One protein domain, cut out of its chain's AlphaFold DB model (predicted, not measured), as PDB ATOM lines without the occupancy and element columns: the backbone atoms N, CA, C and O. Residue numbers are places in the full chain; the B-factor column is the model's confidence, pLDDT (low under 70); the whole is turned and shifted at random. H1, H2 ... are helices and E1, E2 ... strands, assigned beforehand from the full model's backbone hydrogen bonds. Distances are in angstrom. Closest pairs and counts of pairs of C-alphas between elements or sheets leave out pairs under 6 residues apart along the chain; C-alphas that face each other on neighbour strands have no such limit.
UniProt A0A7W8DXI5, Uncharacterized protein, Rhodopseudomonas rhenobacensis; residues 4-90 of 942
ATOM      1  N   ASN A   4     168.695 114.718 145.486       79.44
ATOM      2  CA  ASN A   4     168.862 114.885 144.041       79.44
ATOM      3  C   ASN A   4     170.238 114.364 143.610       79.44
ATOM      4  O   ASN A   4     171.253 114.858 144.094       79.44
ATOM      5  N   SER A   5     170.262 113.420 142.671       79.56
ATOM      6  CA  SER A   5     171.467 112.890 142.016       79.56
ATOM      7  C   SER A   5     171.516 113.192 140.508       79.56
ATOM      8  O   SER A   5     172.357 112.649 139.796       79.56
ATOM      9  N   SER A   6     170.606 114.037 140.004       86.62
ATOM     10  CA  SER A   6     170.483 114.399 138.588       86.62
ATOM     11  C   SER A   6     170.146 115.894 138.442       86.62
ATOM     12  O   SER A   6     170.962 116.723 138.848       86.62
ATOM     13  N   SER A   7     168.995 116.278 137.882       82.81
ATOM     14  CA  SER A   7     168.613 117.680 137.667       82.81
ATOM     15  C   SER A   7     167.219 118.036 138.200       82.81
ATOM     16  O   SER A   7     166.261 117.280 138.048       82.81
ATOM     17  N   VAL A   8     167.096 119.236 138.781       79.44
ATOM     18  CA  VAL A   8     165.813 119.879 139.120       79.44
ATOM     19  C   VAL A   8     165.769 121.267 138.481       79.44
ATOM     20  O   VAL A   8     166.683 122.072 138.673       79.44
ATOM     21  N   VAL A   9     164.731 121.539 137.687       82.56
ATOM     22  CA  VAL A   9     164.611 122.756 136.862       82.56
ATOM     23  C   VAL A   9     163.181 123.301 136.922       82.56
ATOM     24  O   VAL A   9     162.238 122.519 137.042       82.56
ATOM     25  N   ASN A  10     163.024 124.629 136.849       83.94
ATOM     26  CA  ASN A  10     161.747 125.359 136.764       83.94
ATOM     27  C   ASN A  10     160.645 124.838 137.707       83.94
ATOM     28  O   ASN A  10     159.478 124.725 137.340       83.94
ATOM     29  N   SER A  11     161.043 124.520 138.939       84.44
ATOM     30  CA  SER A  11     160.173 124.029 140.009       84.44
ATOM     31  C   SER A  11     160.126 125.039 141.155       84.44
ATOM     32  O   SER A  11     161.116 125.735 141.392       84.44
ATOM     33  N   TYR A  12     159.032 125.098 141.921       86.88
ATOM     34  CA  TYR A  12     159.059 125.771 143.223       86.88
ATOM     35  C   TYR A  12     158.386 124.969 144.340       86.88
ATOM     36  O   TYR A  12     157.512 124.142 144.086       86.88
ATOM     37  N   SER A  13     158.755 125.264 145.589       82.31
ATOM     38  CA  SER A  13     158.003 124.867 146.787       82.31
ATOM     39  C   SER A  13     157.397 126.086 147.501       82.31
ATOM     40  O   SER A  13     158.024 127.136 147.640       82.31
ATOM     41  N   THR A  14     156.151 125.950 147.961       81.31
ATOM     42  CA  THR A  14     155.435 126.945 148.795       81.31
ATOM     43  C   THR A  14     154.820 126.328 150.055       81.31
ATOM     44  O   THR A  14     154.059 126.997 150.753       81.31
ATOM     45  N   GLY A  15     155.117 125.059 150.347       78.88
ATOM     46  CA  GLY A  15     154.638 124.338 151.530       78.88
ATOM     47  C   GLY A  15     155.757 124.065 152.534       78.88
ATOM     48  O   GLY A  15     156.925 123.989 152.155       78.88
ATOM     49  N   ALA A  16     155.382 123.894 153.802       78.25
ATOM     50  CA  ALA A  16     156.310 123.630 154.896       78.25
ATOM     51  C   ALA A  16     156.990 122.255 154.780       78.25
ATOM     52  O   ALA A  16     156.369 121.267 154.383       78.25
ATOM     53  N   VAL A  17     158.262 122.186 155.178       75.06
ATOM     54  CA  VAL A  17     159.107 120.988 155.104       75.06
ATOM     55  C   VAL A  17     159.728 120.693 156.470       75.06
ATOM     56  O   VAL A  17     160.210 121.594 157.154       75.06
ATOM     57  N   SER A  18     159.775 119.419 156.863       71.62
ATOM     58  CA  SER A  18     160.456 118.949 158.077       71.62
ATOM     59  C   SER A  18     161.062 117.547 157.889       71.62
ATOM     60  O   SER A  18     160.815 116.872 156.886       71.62
ATOM     61  N   GLY A  19     161.915 117.114 158.824       75.06
ATOM     62  CA  GLY A  19     162.566 115.801 158.802       75.06
ATOM     63  C   GLY A  19     163.666 115.662 159.862       75.06
ATOM     64  O   GLY A  19     164.095 116.656 160.439       75.06
ATOM     65  N   GLY A  20     164.112 114.430 160.127       69.88
ATOM     66  CA  GLY A  20     165.086 114.134 161.193       69.88
ATOM     67  C   GLY A  20     166.567 114.201 160.793       69.88
ATOM     68  O   GLY A  20     167.424 114.234 161.666       69.88
ATOM     69  N   ASN A  21     166.881 114.197 159.495       68.38
ATOM     70  CA  ASN A  21     168.230 114.339 158.933       68.38
ATOM     71  C   ASN A  21     168.113 114.826 157.479       68.38
ATOM     72  O   ASN A  21     167.173 114.427 156.794       68.38
ATOM     73  N   SER A  22     169.076 115.629 157.003       76.19
ATOM     74  CA  SER A  22     169.155 116.138 155.614       76.19
ATOM     75  C   SER A  22     167.838 116.759 155.103       76.19
ATOM     76  O   SER A  22     167.053 116.138 154.377       76.19
ATOM     77  N   VAL A  23     167.581 118.002 155.520       78.06
ATOM     78  CA  VAL A  23     166.352 118.761 155.237       78.06
ATOM     79  C   VAL A  23     166.711 120.152 154.703       78.06
ATOM     80  O   VAL A  23     167.756 120.697 155.047       78.06
ATOM     81  N   GLY A  24     165.844 120.715 153.863       79.00
ATOM     82  CA  GLY A  24     165.972 122.058 153.310       79.00
ATOM     83  C   GLY A  24     164.706 122.485 152.562       79.00
ATOM     84  O   GLY A  24     163.789 121.682 152.397       79.00
ATOM     85  N   GLY A  25     164.634 123.750 152.138       82.50
ATOM     86  CA  GLY A  25     163.410 124.360 151.591       82.50
ATOM     87  C   GLY A  25     162.927 123.812 150.239       82.50
ATOM     88  O   GLY A  25     161.720 123.768 150.001       82.50
ATOM     89  N   LEU A  26     163.837 123.347 149.371       81.56
ATOM     90  CA  LEU A  26     163.506 122.711 148.082       81.56
ATOM     91  C   LEU A  26     164.011 121.263 147.971       81.56
ATOM     92  O   LEU A  26     163.346 120.430 147.362       81.56
ATOM     93  N   LEU A  27     165.159 120.937 148.577       83.44
ATOM     94  CA  LEU A  27     165.746 119.588 148.577       83.44
ATOM     95  C   LEU A  27     166.156 119.143 149.986       83.44
ATOM     96  O   LEU A  27     166.352 119.967 150.871       83.44
ATOM     97  N   GLY A  28     166.288 117.828 150.200       81.56
ATOM     98  CA  GLY A  28     166.825 117.274 151.453       81.56
ATOM     99  C   GLY A  28     168.338 117.055 151.401       81.56
ATOM    100  O   GLY A  28     169.058 117.381 152.338       81.56
ATOM    101  N   SER A  29     168.824 116.553 150.267       80.00
ATOM    102  CA  SER A  29     170.244 116.433 149.932       80.00
ATOM    103  C   SER A  29     170.426 116.684 148.432       80.00
ATOM    104  O   SER A  29     169.471 116.550 147.662       80.00
ATOM    105  N   ASN A  30     171.624 117.073 148.005       81.81
ATOM    106  CA  ASN A  30     171.913 117.347 146.602       81.81
ATOM    107  C   ASN A  30     173.358 116.978 146.238       81.81
ATOM    108  O   ASN A  30     174.303 117.496 146.826       81.81
ATOM    109  N   SER A  31     173.505 116.124 145.228       81.06
ATOM    110  CA  SER A  31     174.742 115.855 144.488       81.06
ATOM    111  C   SER A  31     174.580 116.112 142.979       81.06
ATOM    112  O   SER A  31     175.462 115.764 142.198       81.06
ATOM    113  N   GLY A  32     173.461 116.723 142.571       83.31
ATOM    114  CA  GLY A  32     173.130 117.073 141.193       83.31
ATOM    115  C   GLY A  32     172.951 118.581 140.962       83.31
ATOM    116  O   GLY A  32     173.218 119.418 141.828       83.31
ATOM    117  N   ALA A  33     172.480 118.938 139.769       83.25
ATOM    118  CA  ALA A  33     172.239 120.320 139.360       83.25
ATOM    119  C   ALA A  33     170.835 120.805 139.760       83.25
ATOM    120  O   ALA A  33     169.861 120.054 139.687       83.25
ATOM    121  N   VAL A  34     170.722 122.082 140.137       82.31
ATOM    122  CA  VAL A  34     169.440 122.742 140.435       82.31
ATOM    123  C   VAL A  34     169.442 124.134 139.811       82.31
ATOM    124  O   VAL A  34     170.303 124.947 140.141       82.31
ATOM    125  N   THR A  35     168.488 124.413 138.921       86.25
ATOM    126  CA  THR A  35     168.503 125.611 138.057       86.25
ATOM    127  C   THR A  35     167.128 126.272 138.004       86.25
ATOM    128  O   THR A  35     166.121 125.567 137.947       86.25
ATOM    129  N   SER A  36     167.075 127.612 138.039       86.69
ATOM    130  CA  SER A  36     165.838 128.424 137.979       86.69
ATOM    131  C   SER A  36     164.680 127.837 138.797       86.69
ATOM    132  O   SER A  36     163.538 127.788 138.350       86.69
ATOM    133  N   SER A  37     164.996 127.323 139.986       89.69
ATOM    134  CA  SER A  37     164.048 126.655 140.872       89.69
ATOM    135  C   SER A  37     164.092 127.312 142.239       89.69
ATOM    136  O   SER A  37     165.171 127.621 142.752       89.69
ATOM    137  N   TYR A  38     162.916 127.545 142.810       89.44
ATOM    138  CA  TYR A  38     162.719 128.495 143.900       89.44
ATOM    139  C   TYR A  38     162.038 127.840 145.096       89.44
ATOM    140  O   TYR A  38     161.423 126.784 144.982       89.44
ATOM    141  N   TRP A  39     162.124 128.454 146.263       88.00
ATOM    142  CA  TRP A  39     161.353 128.018 147.422       88.00
ATOM    143  C   TRP A  39     160.935 129.215 148.255       88.00
ATOM    144  O   TRP A  39     161.670 130.194 148.375       88.00
ATOM    145  N   ASN A  40     159.733 129.154 148.813       84.44
ATOM    146  CA  ASN A  40     159.221 130.236 149.632       84.44
ATOM    147  C   ASN A  40     159.906 130.209 151.012       84.44
ATOM    148  O   ASN A  40     159.746 129.255 151.781       84.44
ATOM    149  N   LEU A  41     160.686 131.247 151.311       83.69
ATOM    150  CA  LEU A  41     161.382 131.424 152.589       83.69
ATOM    151  C   LEU A  41     160.398 131.453 153.763       83.69
ATOM    152  O   LEU A  41     160.623 130.797 154.777       83.69
ATOM    153  N   ASP A  42     159.287 132.163 153.584       82.94
ATOM    154  CA  ASP A  42     158.325 132.475 154.636       82.94
ATOM    155  C   ASP A  42     157.449 131.262 154.999       82.94
ATOM    156  O   ASP A  42     156.992 131.149 156.136       82.94
ATOM    157  N   THR A  43     157.212 130.340 154.052       78.12
ATOM    158  CA  THR A  43     156.300 129.192 154.247       78.12
ATOM    159  C   THR A  43     156.969 127.817 154.277       78.12
ATOM    160  O   THR A  43     156.343 126.863 154.738       78.12
ATOM    161  N   SER A  44     158.222 127.672 153.828       79.56
ATOM    162  CA  SER A  44     158.926 126.374 153.843       79.56
ATOM    163  C   SER A  44     159.377 125.925 155.238       79.56
ATOM    164  O   SER A  44     159.544 124.727 155.470       79.56
ATOM    165  N   GLY A  45     159.584 126.861 156.171       77.75
ATOM    166  CA  GLY A  45     160.039 126.569 157.535       77.75
ATOM    167  C   GLY A  45     161.478 126.041 157.639       77.75
ATOM    168  O   GLY A  45     161.843 125.490 158.675       77.75
ATOM    169  N   GLN A  46     162.292 126.182 156.586       79.75
ATOM    170  CA  GLN A  46     163.677 125.705 156.543       79.75
ATOM    171  C   GLN A  46     164.658 126.876 156.350       79.75
ATOM    172  O   GLN A  46     164.441 127.703 155.469       79.75
ATOM    173  N   PRO A  47     165.762 126.958 157.120       79.62
ATOM    174  CA  PRO A  47     166.691 128.092 157.055       79.62
ATOM    175  C   PRO A  47     167.610 128.071 155.822       79.62
ATOM    176  O   PRO A  47     168.299 129.050 155.550       79.62
ATOM    177  N   ALA A  48     167.665 126.952 155.093       84.75
ATOM    178  CA  ALA A  48     168.506 126.759 153.918       84.75
ATOM    179  C   ALA A  48     167.914 125.684 152.989       84.75
ATOM    180  O   ALA A  48     166.962 124.987 153.343       84.75
ATOM    181  N   SER A  49     168.511 125.505 151.810       83.31
ATOM    182  CA  SER A  49     168.250 124.370 150.920       83.31
ATOM    183  C   SER A  49     169.555 123.934 150.232       83.31
ATOM    184  O   SER A  49     170.294 124.810 149.786       83.31
ATOM    185  N   PRO A  50     169.836 122.624 150.064       83.75
ATOM    186  CA  PRO A  50     170.967 122.112 149.268       83.75
ATOM    187  C   PRO A  50     170.932 122.466 147.766       83.75
ATOM    188  O   PRO A  50     171.833 122.092 147.013       83.75
ATOM    189  N   GLY A  51     169.883 123.153 147.313       84.62
ATOM    190  CA  GLY A  51     169.765 123.748 145.986       84.62
ATOM    191  C   GLY A  51     168.476 124.564 145.852       84.62
ATOM    192  O   GLY A  51     167.522 124.350 146.605       84.62
ATOM    193  N   GLY A  52     168.449 125.481 144.886       83.50
ATOM    194  CA  GLY A  52     167.326 126.388 144.628       83.50
ATOM    195  C   GLY A  52     167.312 127.643 145.509       83.50
ATOM    196  O   GLY A  52     167.810 127.646 146.637       83.50
ATOM    197  N   THR A  53     166.736 128.720 144.980       89.25
ATOM    198  CA  THR A  53     166.807 130.070 145.561       89.25
ATOM    199  C   THR A  53     165.591 130.383 146.428       89.25
ATOM    200  O   THR A  53     164.454 130.242 145.985       89.25
ATOM    201  N   GLY A  54     165.831 130.853 147.653       81.62
ATOM    202  CA  GLY A  54     164.774 131.331 148.542       81.62
ATOM    203  C   GLY A  54     164.188 132.669 148.073       81.62
ATOM    204  O   GLY A  54     164.946 133.589 147.768       81.62
ATOM    205  N   LEU A  55     162.859 132.791 148.041       87.94
ATOM    206  CA  LEU A  55     162.117 134.030 147.761       87.94
ATOM    207  C   LEU A  55     161.044 134.266 148.835       87.94
ATOM    208  O   LEU A  55     160.462 133.313 149.347       87.94
ATOM    209  N   THR A  56     160.750 135.526 149.155       88.00
ATOM    210  CA  THR A  56     159.608 135.881 150.028       88.00
ATOM    211  C   THR A  56     158.276 135.758 149.283       88.00
ATOM    212  O   THR A  56     158.232 135.844 148.054       88.00
ATOM    213  N   GLY A  57     157.162 135.622 150.001       83.44
ATOM    214  CA  GLY A  57     155.818 135.521 149.432       83.44
ATOM    215  C   GLY A  57     155.443 136.690 148.518       83.44
ATOM    216  O   GLY A  57     154.862 136.466 147.464       83.44
ATOM    217  N   ALA A  58     155.841 137.924 148.846       81.94
ATOM    218  CA  ALA A  58     155.601 139.082 147.978       81.94
ATOM    219  C   ALA A  58     156.463 139.053 146.700       81.94
ATOM    220  O   ALA A  58     155.989 139.406 145.622       81.94
ATOM    221  N   GLN A  59     157.716 138.586 146.790       87.25
ATOM    222  CA  GLN A  59     158.563 138.384 145.608       87.25
ATOM    223  C   GLN A  59     158.027 137.262 144.717       87.25
ATOM    224  O   GLN A  59     158.036 137.404 143.494       87.25
ATOM    225  N   MET A  60     157.493 136.195 145.318       85.81
ATOM    226  CA  MET A  60     156.833 135.107 144.599       85.81
ATOM    227  C   MET A  60     155.604 135.576 143.796       85.81
ATOM    228  O   MET A  60     155.181 134.844 142.915       85.81
ATOM    229  N   GLN A  61     155.062 136.780 144.025       88.69
ATOM    230  CA  GLN A  61     153.880 137.301 143.318       88.69
ATOM    231  C   GLN A  61     154.172 138.267 142.152       88.69
ATOM    232  O   GLN A  61     153.296 139.024 141.733       88.69
ATOM    233  N   GLN A  62     155.399 138.291 141.622       87.31
ATOM    234  CA  GLN A  62     155.787 139.181 140.516       87.31
ATOM    235  C   GLN A  62     156.588 138.424 139.450       87.31
ATOM    236  O   GLN A  62     157.602 137.805 139.771       87.31
ATOM    237  N   ALA A  63     156.183 138.524 138.177       84.31
ATOM    238  CA  ALA A  63     156.802 137.800 137.053       84.31
ATOM    239  C   ALA A  63     158.331 137.968 136.991       84.31
ATOM    240  O   ALA A  63     159.078 137.017 136.768       84.31
ATOM    241  N   VAL A  64     158.793 139.196 137.237       85.19
ATOM    242  CA  VAL A  64     160.200 139.609 137.139       85.19
ATOM    243  C   VAL A  64     161.141 138.841 138.082       85.19
ATOM    244  O   VAL A  64     162.333 138.744 137.804       85.19
ATOM    245  N   ASN A  65     160.623 138.252 139.167       87.06
ATOM    246  CA  ASN A  65     161.432 137.551 140.170       87.06
ATOM    247  C   ASN A  65     161.731 136.080 139.828       87.06
ATOM    248  O   ASN A  65     162.478 135.435 140.563       87.06
ATOM    249  N   PHE A  66     161.210 135.560 138.710       88.62
ATOM    250  CA  PHE A  66     161.480 134.200 138.226       88.62
ATOM    251  C   PHE A  66     162.234 134.231 136.877       88.62
ATOM    252  O   PHE A  66     161.683 133.861 135.837       88.62
ATOM    253  N   PRO A  67     163.498 134.698 136.834       83.50
ATOM    254  CA  PRO A  67     164.272 134.748 135.597       83.50
ATOM    255  C   PRO A  67     164.441 133.354 134.964       83.50
ATOM    256  O   PRO A  67     164.872 132.390 135.603       83.50
ATOM    257  N   GLY A  68     164.103 133.262 133.676       82.75
ATOM    258  CA  GLY A  68     164.066 132.007 132.916       82.75
ATOM    259  C   GLY A  68     162.714 131.280 132.937       82.75
ATOM    260  O   GLY A  68     162.595 130.226 132.315       82.75
ATOM    261  N   TRP A  69     161.693 131.823 133.613       89.62
ATOM    262  CA  TRP A  69     160.323 131.307 133.549       89.62
ATOM    263  C   TRP A  69     159.537 132.010 132.443       89.62
ATOM    264  O   TRP A  69     159.496 133.237 132.363       89.62
ATOM    265  N   ASP A  70     158.892 131.222 131.587       86.44
ATOM    266  CA  ASP A  70     158.062 131.744 130.505       86.44
ATOM    267  C   ASP A  70     156.650 132.079 131.005       86.44
ATOM    268  O   ASP A  70     155.788 131.203 131.095       86.44
ATOM    269  N   PHE A  71     156.411 133.364 131.281       87.19
ATOM    270  CA  PHE A  71     155.087 133.894 131.628       87.19
ATOM    271  C   PHE A  71     154.178 134.186 130.418       87.19
ATOM    272  O   PHE A  71     153.076 134.718 130.587       87.19
ATOM    273  N   THR A  72     154.610 133.860 129.197       79.12
ATOM    274  CA  THR A  72     153.830 134.051 127.965       79.12
ATOM    275  C   THR A  72     153.095 132.780 127.541       79.12
ATOM    276  O   THR A  72     151.910 132.878 127.223       79.12
ATOM    277  N   SER A  73     153.729 131.597 127.604       81.50
ATOM    278  CA  SER A  73     153.096 130.328 127.196       81.50
ATOM    279  C   SER A  73     152.918 129.293 128.315       81.50
ATOM    280  O   SER A  73     151.868 128.656 128.367       81.50
ATOM    281  N   ILE A  74     153.868 129.158 129.251       83.94
ATOM    282  CA  ILE A  74     153.838 128.096 130.281       83.94
ATOM    283  C   ILE A  74     153.166 128.564 131.577       83.94
ATOM    284  O   ILE A  74     152.274 127.898 132.105       83.94
ATOM    285  N   TRP A  75     153.583 129.717 132.092       88.88
ATOM    286  CA  TRP A  75     153.115 130.290 133.351       88.88
ATOM    287  C   TRP A  75     152.302 131.555 133.094       88.88
ATOM    288  O   TRP A  75     152.491 132.242 132.098       88.88
ATOM    289  N   THR A  76     151.395 131.903 133.992       85.94
ATOM    290  CA  THR A  76     150.806 133.238 134.084       85.94
ATOM    291  C   THR A  76     150.925 133.715 135.519       85.94
ATOM    292  O   THR A  76     151.056 132.913 136.443       85.94
ATOM    293  N   ILE A  77     150.920 135.023 135.717       88.62
ATOM    294  CA  ILE A  77     150.975 135.609 137.045       88.62
ATOM    295  C   ILE A  77     150.277 136.958 137.009       88.62
ATOM    296  O   ILE A  77     150.608 137.833 136.207       88.62
ATOM    297  N   TYR A  78     149.284 137.121 137.873       85.12
ATOM    298  CA  TYR A  78     148.669 138.417 138.081       85.12
ATOM    299  C   TYR A  78     149.545 139.153 139.081       85.12
ATOM    300  O   TYR A  78     149.464 138.908 140.284       85.12
ATOM    301  N   ASN A  79     150.442 139.990 138.556       84.00
ATOM    302  CA  ASN A  79     151.434 140.732 139.332       84.00
ATOM    303  C   ASN A  79     150.792 141.383 140.572       84.00
ATOM    304  O   ASN A  79     149.810 142.118 140.465       84.00
ATOM    305  N   GLY A  80     151.328 141.075 141.754       83.62
ATOM    306  CA  GLY A  80     150.837 141.547 143.053       83.62
ATOM    307  C   GLY A  80     149.568 140.863 143.581       83.62
ATOM    308  O   GLY A  80     149.039 141.312 144.590       83.62
ATOM    309  N   ASN A  81     149.072 139.815 142.915       82.31
ATOM    310  CA  ASN A  81     147.841 139.103 143.282       82.31
ATOM    311  C   ASN A  81     148.033 137.577 143.389       82.31
ATOM    312  O   ASN A  81     147.367 136.938 144.203       82.31
ATOM    313  N   THR A  82     148.921 136.968 142.591       83.50
ATOM    314  CA  THR A  82     149.134 135.505 142.585       83.50
ATOM    315  C   THR A  82     150.603 135.118 142.482       83.50
ATOM    316  O   THR A  82     151.391 135.859 141.910       83.50
ATOM    317  N   ASN A  83     150.960 133.923 142.969       84.94
ATOM    318  CA  ASN A  83     152.218 133.244 142.609       84.94
ATOM    319  C   ASN A  83     152.178 132.793 141.123       84.94
ATOM    320  O   ASN A  83     151.113 132.924 140.509       84.94
ATOM    321  N   PRO A  84     153.259 132.246 140.519       88.69
ATOM    322  CA  PRO A  84     153.191 131.684 139.172       88.69
ATOM    323  C   PRO A  84     152.159 130.561 139.101       88.69
ATOM    324  O   PRO A  84     152.205 129.612 139.880       88.69
ATOM    325  N   LEU A  85     151.251 130.667 138.141       88.38
ATOM    326  CA  LEU A  85     150.192 129.704 137.873       88.38
ATOM    327  C   LEU A  85     150.482 129.014 136.539       88.38
ATOM    328  O   LEU A  85     150.808 129.689 135.564       88.38
ATOM    329  N   LEU A  86     150.357 127.693 136.449       87.31
ATOM    330  CA  LEU A  86     150.504 126.986 135.172       87.31
ATOM    331  C   LEU A  86     149.322 127.312 134.249       87.31
ATOM    332  O   LEU A  86     148.186 126.951 134.562       87.31
ATOM    333  N   ARG A  87     149.590 127.931 133.089       85.44
ATOM    334  CA  ARG A  87     148.572 128.266 132.068       85.44
ATOM    335  C   ARG A  87     147.820 127.034 131.574       85.44
ATOM    336  O   ARG A  87     146.642 127.135 131.266       85.44
ATOM    337  N   THR A  88     148.471 125.871 131.554       85.12
ATOM    338  CA  THR A  88     147.889 124.579 131.148       85.12
ATOM    339  C   THR A  88     146.647 124.173 131.954       85.12
ATOM    340  O   THR A  88     145.842 123.387 131.461       85.12
ATOM    341  N   PHE A  89     146.464 124.702 133.170       83.50
ATOM    342  CA  PHE A  89     145.284 124.442 134.008       83.50
ATOM    343  C   PHE A  89     144.286 125.612 134.044       83.50
ATOM    344  O   PHE A  89     143.389 125.615 134.883       83.50
ATOM    345  N   MET A  90     144.436 126.607 133.160       86.62
ATOM    346  CA  MET A  90     143.668 127.856 133.169       86.62
ATOM    347  C   MET A  90     143.032 128.158 131.806       86.62
ATOM    348  O   MET A  90     143.570 127.820 130.753       86.62
TER     349      MET A  90
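Overview. This is residues 4 to 90 of the 942 residues of an uncharacterized protein of Rhodopseudomonas rhenobacensis (UniProt A0A7W8DXI5). With little regular structure, the chain winds in loop-rich turns; short parallel strands lie side by side as E1-E2 and E3-E4, and residues 56 to 90 make a looped lobe to one side. The 87 printed residues, with 16 in named elements, run E1, E2, E3, H1, E4, class mixed. The whole is compact, radius of gyration of the C-alphas 13.2 A, spanning 38 by 26 by 21 A.

Along the chain. E1, residues 7 to 9, 6.5 A, begins at C-alpha (168.613, 117.680, 137.667). E2 is residues 33 to 35, 6.6 A; E3, 38 to 40, 6.9 A; H1, 41 to 44, 5.8 A. E4, residues 53 to 55, 6.5 A, ends at C-alpha (162.117, 134.030, 147.761).

Arrangement. E1 and E2 are parallel at 5 degrees; N 8 and O 33 are 3.0 A apart, within hydrogen-bond range. E2 runs on into E3 at 71 degrees. E3, H1, E4 form a strand-helix-strand unit, parallel neighbour strands with a helix between; N 55 and O 39 are within hydrogen-bond range at 2.9 A. H1 is too short for an O i to N i+4 pair; its one O i to N i+3 pair is not within range.

Size, cuts and confidence. The printed part has no cut. The link E1 to E2 is long. Residues 20 to 21 have pLDDT under 70.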